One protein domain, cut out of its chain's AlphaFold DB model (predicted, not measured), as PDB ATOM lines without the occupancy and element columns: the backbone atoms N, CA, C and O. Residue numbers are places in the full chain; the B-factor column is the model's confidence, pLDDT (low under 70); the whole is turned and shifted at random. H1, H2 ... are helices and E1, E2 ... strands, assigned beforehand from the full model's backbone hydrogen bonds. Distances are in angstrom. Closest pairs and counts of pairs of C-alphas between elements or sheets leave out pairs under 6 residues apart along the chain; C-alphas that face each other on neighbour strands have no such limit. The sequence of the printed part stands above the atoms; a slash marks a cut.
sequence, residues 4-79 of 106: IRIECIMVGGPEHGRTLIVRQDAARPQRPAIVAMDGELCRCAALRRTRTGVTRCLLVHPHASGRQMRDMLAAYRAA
ATOM      1  N   ILE A   4      11.422  11.622 -19.996       85.06
ATOM      2  CA  ILE A   4      11.675  10.389 -20.748       85.06
ATOM      3  C   ILE A   4      10.831   9.241 -20.194       85.06
ATOM      4  O   ILE A   4      10.564   9.164 -18.993       85.06
ATOM      5  N   ARG A   5      10.396   8.341 -21.081       88.75
ATOM      6  CA  ARG A   5       9.685   7.108 -20.718       88.75
ATOM      7  C   ARG A   5      10.685   5.959 -20.690       88.75
ATOM      8  O   ARG A   5      11.383   5.728 -21.679       88.75
ATOM      9  N   ILE A   6      10.738   5.260 -19.565       90.44
ATOM     10  CA  ILE A   6      11.579   4.085 -19.364       90.44
ATOM     11  C   ILE A   6      10.668   2.890 -19.111       90.44
ATOM     12  O   ILE A   6       9.905   2.880 -18.151       90.44
ATOM     13  N   GLU A   7      10.745   1.889 -19.975       92.50
ATOM     14  CA  GLU A   7      10.138   0.580 -19.753       92.50
ATOM     15  C   GLU A   7      11.030  -0.221 -18.805       92.50
ATOM     16  O   GLU A   7      12.142  -0.604 -19.161       92.50
ATOM     17  N   CYS A   8      10.567  -0.480 -17.594       92.75
ATOM     18  CA  CYS A   8      11.263  -1.316 -16.632       92.75
ATOM     19  C   CYS A   8      10.637  -2.710 -16.609       92.75
ATOM     20  O   CYS A   8       9.418  -2.832 -16.524       92.75
ATOM     21  N   ILE A   9      11.469  -3.747 -16.650       93.81
ATOM     22  CA  ILE A   9      11.063  -5.150 -16.540       93.81
ATOM     23  C   ILE A   9      11.604  -5.689 -15.219       93.81
ATOM     24  O   ILE A   9      12.806  -5.590 -14.968       93.81
ATOM     25  N   MET A  10      10.734  -6.238 -14.379       94.62
ATOM     26  CA  MET A  10      11.095  -6.797 -13.080       94.62
ATOM     27  C   MET A  10      11.579  -8.240 -13.203       94.62
ATOM     28  O   MET A  10      10.989  -9.061 -13.902       94.62
ATOM     29  N   VAL A  11      12.665  -8.560 -12.506       96.19
ATOM     30  CA  VAL A  11      13.311  -9.869 -12.512       96.19
ATOM     31  C   VAL A  11      13.386 -10.389 -11.087       96.19
ATOM     32  O   VAL A  11      14.163  -9.893 -10.276       96.19
ATOM     33  N   GLY A  12      12.607 -11.432 -10.818       93.44
ATOM     34  CA  GLY A  12      12.532 -12.075  -9.507       93.44
ATOM     35  C   GLY A  12      11.482 -11.409  -8.624       93.44
ATOM     36  O   GLY A  12      10.825 -10.460  -9.052       93.44
ATOM     37  N   GLY A  13      11.321 -11.937  -7.413       92.06
ATOM     38  CA  GLY A  13      10.291 -11.470  -6.489       92.06
ATOM     39  C   GLY A  13       8.861 -11.753  -6.977       92.06
ATOM     40  O   GLY A  13       8.667 -12.474  -7.964       92.06
ATOM     41  N   PRO A  14       7.854 -11.181  -6.300       92.62
ATOM     42  CA  PRO A  14       6.435 -11.425  -6.581       92.62
ATOM     43  C   PRO A  14       5.986 -10.908  -7.955       92.62
ATOM     44  O   PRO A  14       4.976 -11.352  -8.493       92.62
ATOM     45  N   GLU A  15       6.743  -9.985  -8.548       93.81
ATOM     46  CA  GLU A  15       6.408  -9.320  -9.810       93.81
ATOM     47  C   GLU A  15       7.336  -9.739 -10.963       93.81
ATOM     48  O   GLU A  15       7.480  -9.010 -11.945       93.81
ATOM     49  N   HIS A  16       7.984 -10.906 -10.872       93.00
ATOM     50  CA  HIS A  16       8.850 -11.419 -11.936       93.00
ATOM     51  C   HIS A  16       8.154 -11.387 -13.315       93.00
ATOM     52  O   HIS A  16       7.040 -11.875 -13.481       93.00
ATOM     53  N   GLY A  17       8.825 -10.812 -14.317       90.69
ATOM     54  CA  GLY A  17       8.316 -10.655 -15.683       90.69
ATOM     55  C   GLY A  17       7.382  -9.455 -15.881       90.69
ATOM     56  O   GLY A  17       7.062  -9.106 -17.021       90.69
ATOM     57  N   ARG A  18       6.969  -8.767 -14.807       92.06
ATOM     58  CA  ARG A  18       6.122  -7.578 -14.907       92.06
ATOM     59  C   ARG A  18       6.877  -6.438 -15.582       92.06
ATOM     60  O   ARG A  18       8.013  -6.127 -15.232       92.06
ATOM     61  N   THR A  19       6.212  -5.787 -16.531       92.06
ATOM     62  CA  THR A  19       6.716  -4.577 -17.188       92.06
ATOM     63  C   THR A  19       5.926  -3.366 -16.718       92.06
ATOM     64  O   THR A  19       4.704  -3.416 -16.587       92.06
ATOM     65  N   LEU A  20       6.618  -2.261 -16.476       91.44
ATOM     66  CA  LEU A  20       6.042  -1.006 -16.009       91.44
ATOM     67  C   LEU A  20       6.750   0.172 -16.677       91.44
ATOM     68  O   LEU A  20       7.890   0.060 -17.115       91.44
ATOM     69  N   ILE A  21       6.077   1.318 -16.758       91.12
ATOM     70  CA  ILE A  21       6.629   2.509 -17.407       91.12
ATOM     71  C   ILE A  21       6.908   3.562 -16.347       91.12
ATOM     72  O   ILE A  21       5.980   4.111 -15.753       91.12
ATOM     73  N   VAL A  22       8.182   3.892 -16.163       89.31
ATOM     74  CA  VAL A  22       8.618   5.004 -15.321       89.31
ATOM     75  C   VAL A  22       8.788   6.242 -16.187       89.31
ATOM     76  O   VAL A  22       9.338   6.187 -17.289       89.31
ATOM     77  N   ARG A  23       8.315   7.385 -15.692       88.25
ATOM     78  CA  ARG A  23       8.627   8.689 -16.275       88.25
ATOM     79  C   ARG A  23       9.719   9.336 -15.447       88.25
ATOM     80  O   ARG A  23       9.539   9.527 -14.250       88.25
ATOM     81  N   GLN A  24      10.810   9.693 -16.096       85.12
ATOM     82  CA  GLN A  24      11.949  10.328 -15.457       85.12
ATOM     83  C   GLN A  24      12.228  11.678 -16.097       85.12
ATOM     84  O   GLN A  24      12.014  11.851 -17.293       85.12
ATOM     85  N   ASP A  25      12.693  12.636 -15.305       84.50
ATOM     86  CA  ASP A  25      13.169  13.901 -15.842       84.50
ATOM     87  C   ASP A  25      14.426  13.686 -16.696       84.50
ATOM     88  O   ASP A  25      15.426  13.137 -16.232       84.50
ATOM     89  N   ALA A  26      14.367  14.132 -17.949       80.75
ATOM     90  CA  ALA A  26      15.481  14.075 -18.882       80.75
ATOM     91  C   ALA A  26      16.681  14.898 -18.395       80.75
ATOM     92  O   ALA A  26      17.816  14.541 -18.702       80.75
ATOM     93  N   ALA A  27      16.441  15.970 -17.628       82.69
ATOM     94  CA  ALA A  27      17.498  16.825 -17.093       82.69
ATOM     95  C   ALA A  27      18.299  16.151 -15.965       82.69
ATOM     96  O   ALA A  27      19.425  16.560 -15.684       82.69
ATOM     97  N   ARG A  28      17.747  15.109 -15.325       79.19
ATOM     98  CA  ARG A  28      18.399  14.394 -14.222       79.19
ATOM     99  C   ARG A  28      18.296  12.877 -14.404       79.19
ATOM    100  O   ARG A  28      17.496  12.221 -13.728       79.19
ATOM    101  N   PRO A  29      19.106  12.296 -15.308       75.12
ATOM    102  CA  PRO A  29      19.111  10.861 -15.530       75.12
ATOM    103  C   PRO A  29      19.665  10.141 -14.292       75.12
ATOM    104  O   PRO A  29      20.825  10.280 -13.921       75.12
ATOM    105  N   GLN A  30      18.816   9.353 -13.652       84.12
ATOM    106  CA  GLN A  30      19.138   8.459 -12.540       84.12
ATOM    107  C   GLN A  30      18.746   7.031 -12.911       84.12
ATOM    108  O   GLN A  30      17.787   6.811 -13.651       84.12
ATOM    109  N   ARG A  31      19.453   6.038 -12.375       87.25
ATOM    110  CA  ARG A  31      19.053   4.641 -12.568       87.25
ATOM    111  C   ARG A  31      17.714   4.390 -11.863       87.25
ATOM    112  O   ARG A  31      17.622   4.689 -10.674       87.25
ATOM    113  N   PRO A  32      16.699   3.838 -12.552       90.00
ATOM    114  CA  PRO A  32      15.435   3.503 -11.913       90.00
ATOM    115  C   PRO A  32      15.627   2.515 -10.757       90.00
ATOM    116  O   PRO A  32      16.434   1.586 -10.839       90.00
ATOM    117  N   ALA A  33      14.849   2.698  -9.699       92.50
ATOM    118  CA  ALA A  33      14.687   1.732  -8.626       92.50
ATOM    119  C   ALA A  33      13.222   1.752  -8.189       92.50
ATOM    120  O   ALA A  33      12.601   2.817  -8.180       92.50
ATOM    121  N   ILE A  34      12.655   0.579  -7.915       92.81
ATOM    122  CA  ILE A  34      11.225   0.414  -7.630       92.81
ATOM    123  C   ILE A  34      11.066  -0.569  -6.493       92.81
ATOM    124  O   ILE A  34      11.727  -1.601  -6.472       92.81
ATOM    125  N   VAL A  35      10.191  -0.228  -5.558       95.06
ATOM    126  CA  VAL A  35       9.808  -1.111  -4.466       95.06
ATOM    127  C   VAL A  35       8.807  -2.127  -5.007       95.06
ATOM    128  O   VAL A  35       7.795  -1.736  -5.590       95.06
ATOM    129  N   ALA A  36       9.135  -3.407  -4.871       94.88
ATOM    130  CA  ALA A  36       8.250  -4.506  -5.220       94.88
ATOM    131  C   ALA A  36       7.112  -4.643  -4.196       94.88
ATOM    132  O   ALA A  36       7.133  -4.034  -3.125       94.88
ATOM    133  N   MET A  37       6.102  -5.449  -4.517       94.12
ATOM    134  CA  MET A  37       4.944  -5.668  -3.634       94.12
ATOM    135  C   MET A  37       5.279  -6.252  -2.254       94.12
ATOM    136  O   MET A  37       4.496  -6.076  -1.325       94.12
ATOM    137  N   ASP A  38       6.408  -6.938  -2.110       94.25
ATOM    138  CA  ASP A  38       6.913  -7.456  -0.833       94.25
ATOM    139  C   ASP A  38       7.708  -6.412  -0.026       94.25
ATOM    140  O   ASP A  38       8.189  -6.711   1.062       94.25
ATOM    141  N   GLY A  39       7.810  -5.175  -0.523       96.19
ATOM    142  CA  GLY A  39       8.514  -4.076   0.137       96.19
ATOM    143  C   GLY A  39       9.999  -3.986  -0.215       96.19
ATOM    144  O   GLY A  39      10.661  -3.027   0.185       96.19
ATOM    145  N   GLU A  40      10.526  -4.920  -1.006       97.31
ATOM    146  CA  GLU A  40      11.945  -4.964  -1.347       97.31
ATOM    147  C   GLU A  40      12.306  -4.042  -2.519       97.31
ATOM    148  O   GLU A  40      11.584  -3.902  -3.513       97.31
ATOM    149  N   LEU A  41      13.477  -3.403  -2.435       95.94
ATOM    150  CA  LEU A  41      13.925  -2.455  -3.453       95.94
ATOM    151  C   LEU A  41      14.586  -3.169  -4.638       95.94
ATOM    152  O   LEU A  41      15.749  -3.580  -4.580       95.94
ATOM    153  N   CYS A  42      13.894  -3.198  -5.773       95.50
ATOM    154  CA  CYS A  42      14.444  -3.648  -7.045       95.50
ATOM    155  C   CYS A  42      15.299  -2.553  -7.690       95.50
ATOM    156  O   CYS A  42      14.844  -1.423  -7.887       95.50
ATOM    157  N   ARG A  43      16.532  -2.889  -8.085       95.62
ATOM    158  CA  ARG A  43      17.500  -1.927  -8.649       95.62
ATOM    159  C   ARG A  43      17.775  -2.188 -10.127       95.62
ATOM    160  O   ARG A  43      17.788  -3.337 -10.563       95.62
ATOM    161  N   CYS A  44      18.039  -1.129 -10.901       94.94
ATOM    162  CA  CYS A  44      18.369  -1.270 -12.322       94.94
ATOM    163  C   CYS A  44      19.741  -1.929 -12.524       94.94
ATOM    164  O   CYS A  44      20.785  -1.303 -12.303       94.94
ATOM    165  N   ALA A  45      19.732  -3.172 -13.001       93.31
ATOM    166  CA  ALA A  45      20.930  -3.937 -13.332       93.31
ATOM    167  C   ALA A  45      21.416  -3.667 -14.764       93.31
ATOM    168  O   ALA A  45      22.619  -3.640 -15.016       93.31
ATOM    169  N   ALA A  46      20.495  -3.417 -15.698       91.62
ATOM    170  CA  ALA A  46      20.821  -3.117 -17.091       91.62
ATOM    171  C   ALA A  46      19.907  -2.027 -17.648       91.62
ATOM    172  O   ALA A  46      18.714  -2.016 -17.356       91.62
ATOM    173  N   LEU A  47      20.460  -1.138 -18.474       90.38
ATOM    174  CA  LEU A  47      19.741  -0.054 -19.143       90.38
ATOM    175  C   LEU A  47      20.166   0.003 -20.616       90.38
ATOM    176  O   LEU A  47      21.357  -0.026 -20.916       90.38
ATOM    177  N   ARG A  48      19.203   0.102 -21.535       88.06
ATOM    178  CA  ARG A  48      19.437   0.091 -22.986       88.06
ATOM    179  C   ARG A  48      18.459   1.020 -23.677       88.06
ATOM    180  O   ARG A  48      17.262   0.958 -23.418       88.06
ATOM    181  N   ARG A  49      18.946   1.821 -24.622       85.69
ATOM    182  CA  ARG A  49      18.081   2.486 -25.602       85.69
ATOM    183  C   ARG A  49      17.809   1.541 -26.764       85.69
ATOM    184  O   ARG A  49      18.724   0.943 -27.320       85.69
ATOM    185  N   THR A  50      16.539   1.374 -27.092       78.69
ATOM    186  CA  THR A  50      16.099   0.622 -28.268       78.69
ATOM    187  C   THR A  50      16.204   1.500 -29.517       78.69
ATOM    188  O   THR A  50      16.252   2.727 -29.421       78.69
ATOM    189  N   ARG A  51      16.203   0.881 -30.705       75.88
ATOM    190  CA  ARG A  51      16.235   1.610 -31.989       75.88
ATOM    191  C   ARG A  51      15.022   2.528 -32.194       75.88
ATOM    192  O   ARG A  51      15.121   3.488 -32.940       75.88
ATOM    193  N   THR A  52      13.911   2.269 -31.503       75.38
ATOM    194  CA  THR A  52      12.698   3.104 -31.525       75.38
ATOM    195  C   THR A  52      12.769   4.298 -30.565       75.38
ATOM    196  O   THR A  52      11.780   4.998 -30.377       75.38
ATOM    197  N   GLY A  53      13.916   4.527 -29.910       77.00
ATOM    198  CA  GLY A  53      14.109   5.619 -28.952       77.00
ATOM    199  C   GLY A  53      13.564   5.334 -27.547       77.00
ATOM    200  O   GLY A  53      13.766   6.139 -26.638       77.00
ATOM    201  N   VAL A  54      12.929   4.179 -27.322       82.50
ATOM    202  CA  VAL A  54      12.445   3.778 -25.993       82.50
ATOM    203  C   VAL A  54      13.610   3.285 -25.140       82.50
ATOM    204  O   VAL A  54      14.417   2.467 -25.586       82.50
ATOM    205  N   THR A  55      13.692   3.754 -23.897       88.62
ATOM    206  CA  THR A  55      14.687   3.267 -22.934       88.62
ATOM    207  C   THR A  55      14.108   2.086 -22.161       88.62
ATOM    208  O   THR A  55      13.007   2.186 -21.630       88.62
ATOM    209  N   ARG A  56      14.841   0.973 -22.084       90.88
ATOM    210  CA  ARG A  56      14.479  -0.235 -21.336       90.88
ATOM    211  C   ARG A  56      15.439  -0.483 -20.182       90.88
ATOM    212  O   ARG A  56      16.650  -0.518 -20.404       90.88
ATOM    213  N   CYS A  57      14.914  -0.735 -18.992       93.00
ATOM    214  CA  CYS A  57      15.666  -1.128 -17.804       93.00
ATOM    215  C   CYS A  57      15.264  -2.540 -17.345       93.00
ATOM    216  O   CYS A  57      14.085  -2.883 -17.364       93.00
ATOM    217  N   LEU A  58      16.231  -3.343 -16.898       94.81
ATOM    218  CA  LEU A  58      15.979  -4.538 -16.086       94.81
ATOM    219  C   LEU A  58      16.144  -4.186 -14.611       94.81
ATOM    220  O   LEU A  58      17.236  -3.800 -14.193       94.81
ATOM    221  N   LEU A  59      15.075  -4.349 -13.840       96.12
ATOM    222  CA  LEU A  59      15.059  -4.203 -12.391       96.12
ATOM    223  C   LEU A  59      15.202  -5.578 -11.752       96.12
ATOM    224  O   LEU A  59      14.381  -6.454 -11.999       96.12
ATOM    225  N   VAL A  60      16.233  -5.769 -10.936       96.94
ATOM    226  CA  VAL A  60      16.503  -7.054 -10.287       96.94
ATOM    227  C   VAL A  60      16.091  -6.977  -8.826       96.94
ATOM    228  O   VAL A  60      16.523  -6.080  -8.098       96.94
ATOM    229  N   HIS A  61      15.239  -7.918  -8.436       97.38
ATOM    230  CA  HIS A  61      14.830  -8.159  -7.061       97.38
ATOM    231  C   HIS A  61      15.992  -8.764  -6.255       97.38
ATOM    232  O   HIS A  61      16.703  -9.608  -6.806       97.38
ATOM    233  N   PRO A  62      16.190  -8.421  -4.966       96.38
ATOM    234  CA  PRO A  62      17.271  -9.003  -4.157       96.38
ATOM    235  C   PRO A  62      17.217 -10.537  -4.088       96.38
ATOM    236  O   PRO A  62      18.252 -11.195  -4.091       96.38
ATOM    237  N   HIS A  63      16.012 -11.111  -4.112       94.81
ATOM    238  CA  HIS A  63      15.787 -12.564  -4.109       94.81
ATOM    239  C   HIS A  63      15.665 -13.197  -5.509       94.81
ATOM    240  O   HIS A  63      15.130 -14.296  -5.650       94.81
ATOM    241  N   ALA A  64      16.110 -12.523  -6.573       94.69
ATOM    242  CA  ALA A  64      16.077 -13.096  -7.917       94.69
ATOM    243  C   ALA A  64      17.050 -14.278  -8.048       94.69
ATOM    244  O   ALA A  64      18.246 -14.155  -7.781       94.69
ATOM    245  N   SER A  65      16.565 -15.423  -8.531       95.06
ATOM    246  CA  SER A  65      17.445 -16.565  -8.794       95.06
ATOM    247  C   SER A  65      18.338 -16.329 -10.019       95.06
ATOM    248  O   SER A  65      17.959 -15.653 -10.982       95.06
ATOM    249  N   GLY A  66      19.512 -16.970 -10.041       93.69
ATOM    250  CA  GLY A  66      20.431 -16.914 -11.186       93.69
ATOM    251  C   GLY A  66      19.793 -17.354 -12.507       93.69
ATOM    252  O   GLY A  66      20.106 -16.799 -13.559       93.69
ATOM    253  N   ARG A  67      18.861 -18.313 -12.457       94.12
ATOM    254  CA  ARG A  67      18.103 -18.760 -13.629       94.12
ATOM    255  C   ARG A  67      17.168 -17.665 -14.144       94.12
ATOM    256  O   ARG A  67      17.276 -17.298 -15.307       94.12
ATOM    257  N   GLN A  68      16.349 -17.075 -13.271       92.44
ATOM    258  CA  GLN A  68      15.456 -15.967 -13.634       92.44
ATOM    259  C   GLN A  68      16.217 -14.780 -14.235       92.44
ATOM    260  O   GLN A  68      15.756 -14.175 -15.200       92.44
ATOM    261  N   MET A  69      17.397 -14.465 -13.691       92.94
ATOM    262  CA  MET A  69      18.253 -13.406 -14.225       92.94
ATOM    263  C   MET A  69      18.764 -13.715 -15.631       92.94
ATOM    264  O   MET A  69      18.712 -12.841 -16.495       92.94
ATOM    265  N   ARG A  70      19.230 -14.942 -15.889       92.56
ATOM    266  CA  ARG A  70      19.717 -15.346 -17.216       92.56
ATOM    267  C   ARG A  70      18.602 -15.370 -18.253       92.56
ATOM    268  O   ARG A  70      18.779 -14.788 -19.322       92.56
ATOM    269  N   ASP A  71      17.467 -15.972 -17.914       89.75
ATOM    270  CA  ASP A  71      16.315 -16.088 -18.809       89.75
ATOM    271  C   ASP A  71      15.812 -14.690 -19.198       89.75
ATOM    272  O   ASP A  71      15.646 -14.377 -20.383       89.75
ATOM    273  N   MET A  72      15.694 -13.786 -18.216       90.94
ATOM    274  CA  MET A  72      15.254 -12.426 -18.502       90.94
ATOM    275  C   MET A  72      16.302 -11.565 -19.196       90.94
ATOM    276  O   MET A  72      15.942 -10.723 -20.019       90.94
ATOM    277  N   LEU A  73      17.591 -11.764 -18.927       89.88
ATOM    278  CA  LEU A  73      18.647 -11.061 -19.652       89.88
ATOM    279  C   LEU A  73      18.687 -11.484 -21.126       89.88
ATOM    280  O   LEU A  73      18.878 -10.635 -22.000       89.88
ATOM    281  N   ALA A  74      18.477 -12.771 -21.412       88.75
ATOM    282  CA  ALA A  74      18.370 -13.277 -22.775       88.75
ATOM    283  C   ALA A  74      17.175 -12.642 -23.503       88.75
ATOM    284  O   ALA A  74      17.355 -12.052 -24.571       88.75
ATOM    285  N   ALA A  75      15.988 -12.646 -22.886       85.06
ATOM    286  CA  ALA A  75      14.800 -12.016 -23.461       85.06
ATOM    287  C   ALA A  75      14.977 -10.494 -23.634       85.06
ATOM    288  O   ALA A  75      14.648  -9.933 -24.681       85.06
ATOM    289  N   TYR A  76      15.583  -9.824 -22.652       84.94
ATOM    290  CA  TYR A  76      15.902  -8.400 -22.710       84.94
ATOM    291  C   TYR A  76      16.820  -8.052 -23.876       84.94
ATOM    292  O   TYR A  76      16.661  -6.985 -24.468       84.94
ATOM    293  N   ARG A  77      17.775  -8.923 -24.220       84.38
ATOM    294  CA  ARG A  77      18.681  -8.732 -25.358       84.38
ATOM    295  C   ARG A  77      17.984  -9.009 -26.687       84.38
ATOM    296  O   ARG A  77      18.102  -8.174 -27.585       84.38
ATOM    297  N   ALA A  78      17.253 -10.120 -26.771       76.88
ATOM    298  CA  ALA A  78      16.625 -10.624 -27.990       76.88
ATOM    299  C   ALA A  78      15.414  -9.802 -28.451       76.88
ATOM    300  O   ALA A  78      15.150  -9.721 -29.646       76.88
ATOM    301  N   ALA A  79      14.681  -9.172 -27.531       61.31
ATOM    302  CA  ALA A  79      13.452  -8.477 -27.879       61.31
ATOM    303  C   ALA A  79      13.715  -7.192 -28.702       61.31
ATOM    304  O   ALA A  79      14.339  -6.252 -28.173       61.31
TER     305      ALA A  79
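This is residues 4 to 79 of the 106 residues of an uncharacterized protein of Oleiagrimonas soli (UniProt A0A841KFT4). What does the domain look like? It is one strongly twisted sheet of five strands, curled like part of a barrel but not closed, with the single helix H1 packed along it over E5 and, only just, E1. What is it made of, and in which order? The 76 printed residues hold five named strands and one named helix, in the order E1 E2 E3 E4 E5 H1, class mixed; the sheet runs E2 E1 E5 E4 E3 and is mixed, with E1 and E5 parallel and the other neighbours antiparallel. How large is it? It is compact, with a radius of gyration of the C-alphas of 11.9 A, and flat, spanning 33 by 28 by 15 A.

Which strands are neighbours on the E1 side? E1, residues 4 to 11, and E5, residues 55 to 60, are parallel at 30 degrees, with N 9 and O 57 at 2.8 A, within hydrogen-bond range. E2, residues 19 to 25, is an edge strand and forms a hairpin with E1, antiparallel at 143 degrees, with N 6 and O 22 at 2.8 A. How does the sheet go on past E5? E4, residues 41 to 49, is antiparallel to E5 at 149 degrees, with N 45 and O 58 at 2.8 A, and bends by 54 degrees at residue 46. E3, residues 33 to 35, is the other edge strand and is antiparallel to E4 at 143 degrees, with N 42 and O 34 at 2.8 A; E3, E4 and E5 form a meander, each strand the antiparallel neighbour of the one before. Where is the helix? H1, residues 66 to 78, is on the sheet at a height of 9.6 A and runs along the strands, at 2 degrees to E5 on the local plane. Its closest C-alphas to E1 are those of Val 11 and Met 69, 6.3 A apart, and every O i to N i+4 pair in H1 is within hydrogen-bond range.

Where does the first strand begin? E1 starts at C-alpha 4, (11.675, 10.389, -20.748), and is 21.9 A long. How long are the other elements? E4 measures 23.1 A, E2 19.6 A, H1 18.3 A, E5 16.4 A and E3 7.0 A. Where does the helix end? C-alpha 78 is at (16.625, -10.624, -27.990).

What is the greatest distance? The two C-alphas farthest apart, those of Ala 27 and Arg 67, are 35.8 A apart. Are there cuts or long links? The printed part has no cut and no long link. Where is confidence low? The mean pLDDT of the printed part is 89.7, and residue 79 is under 70.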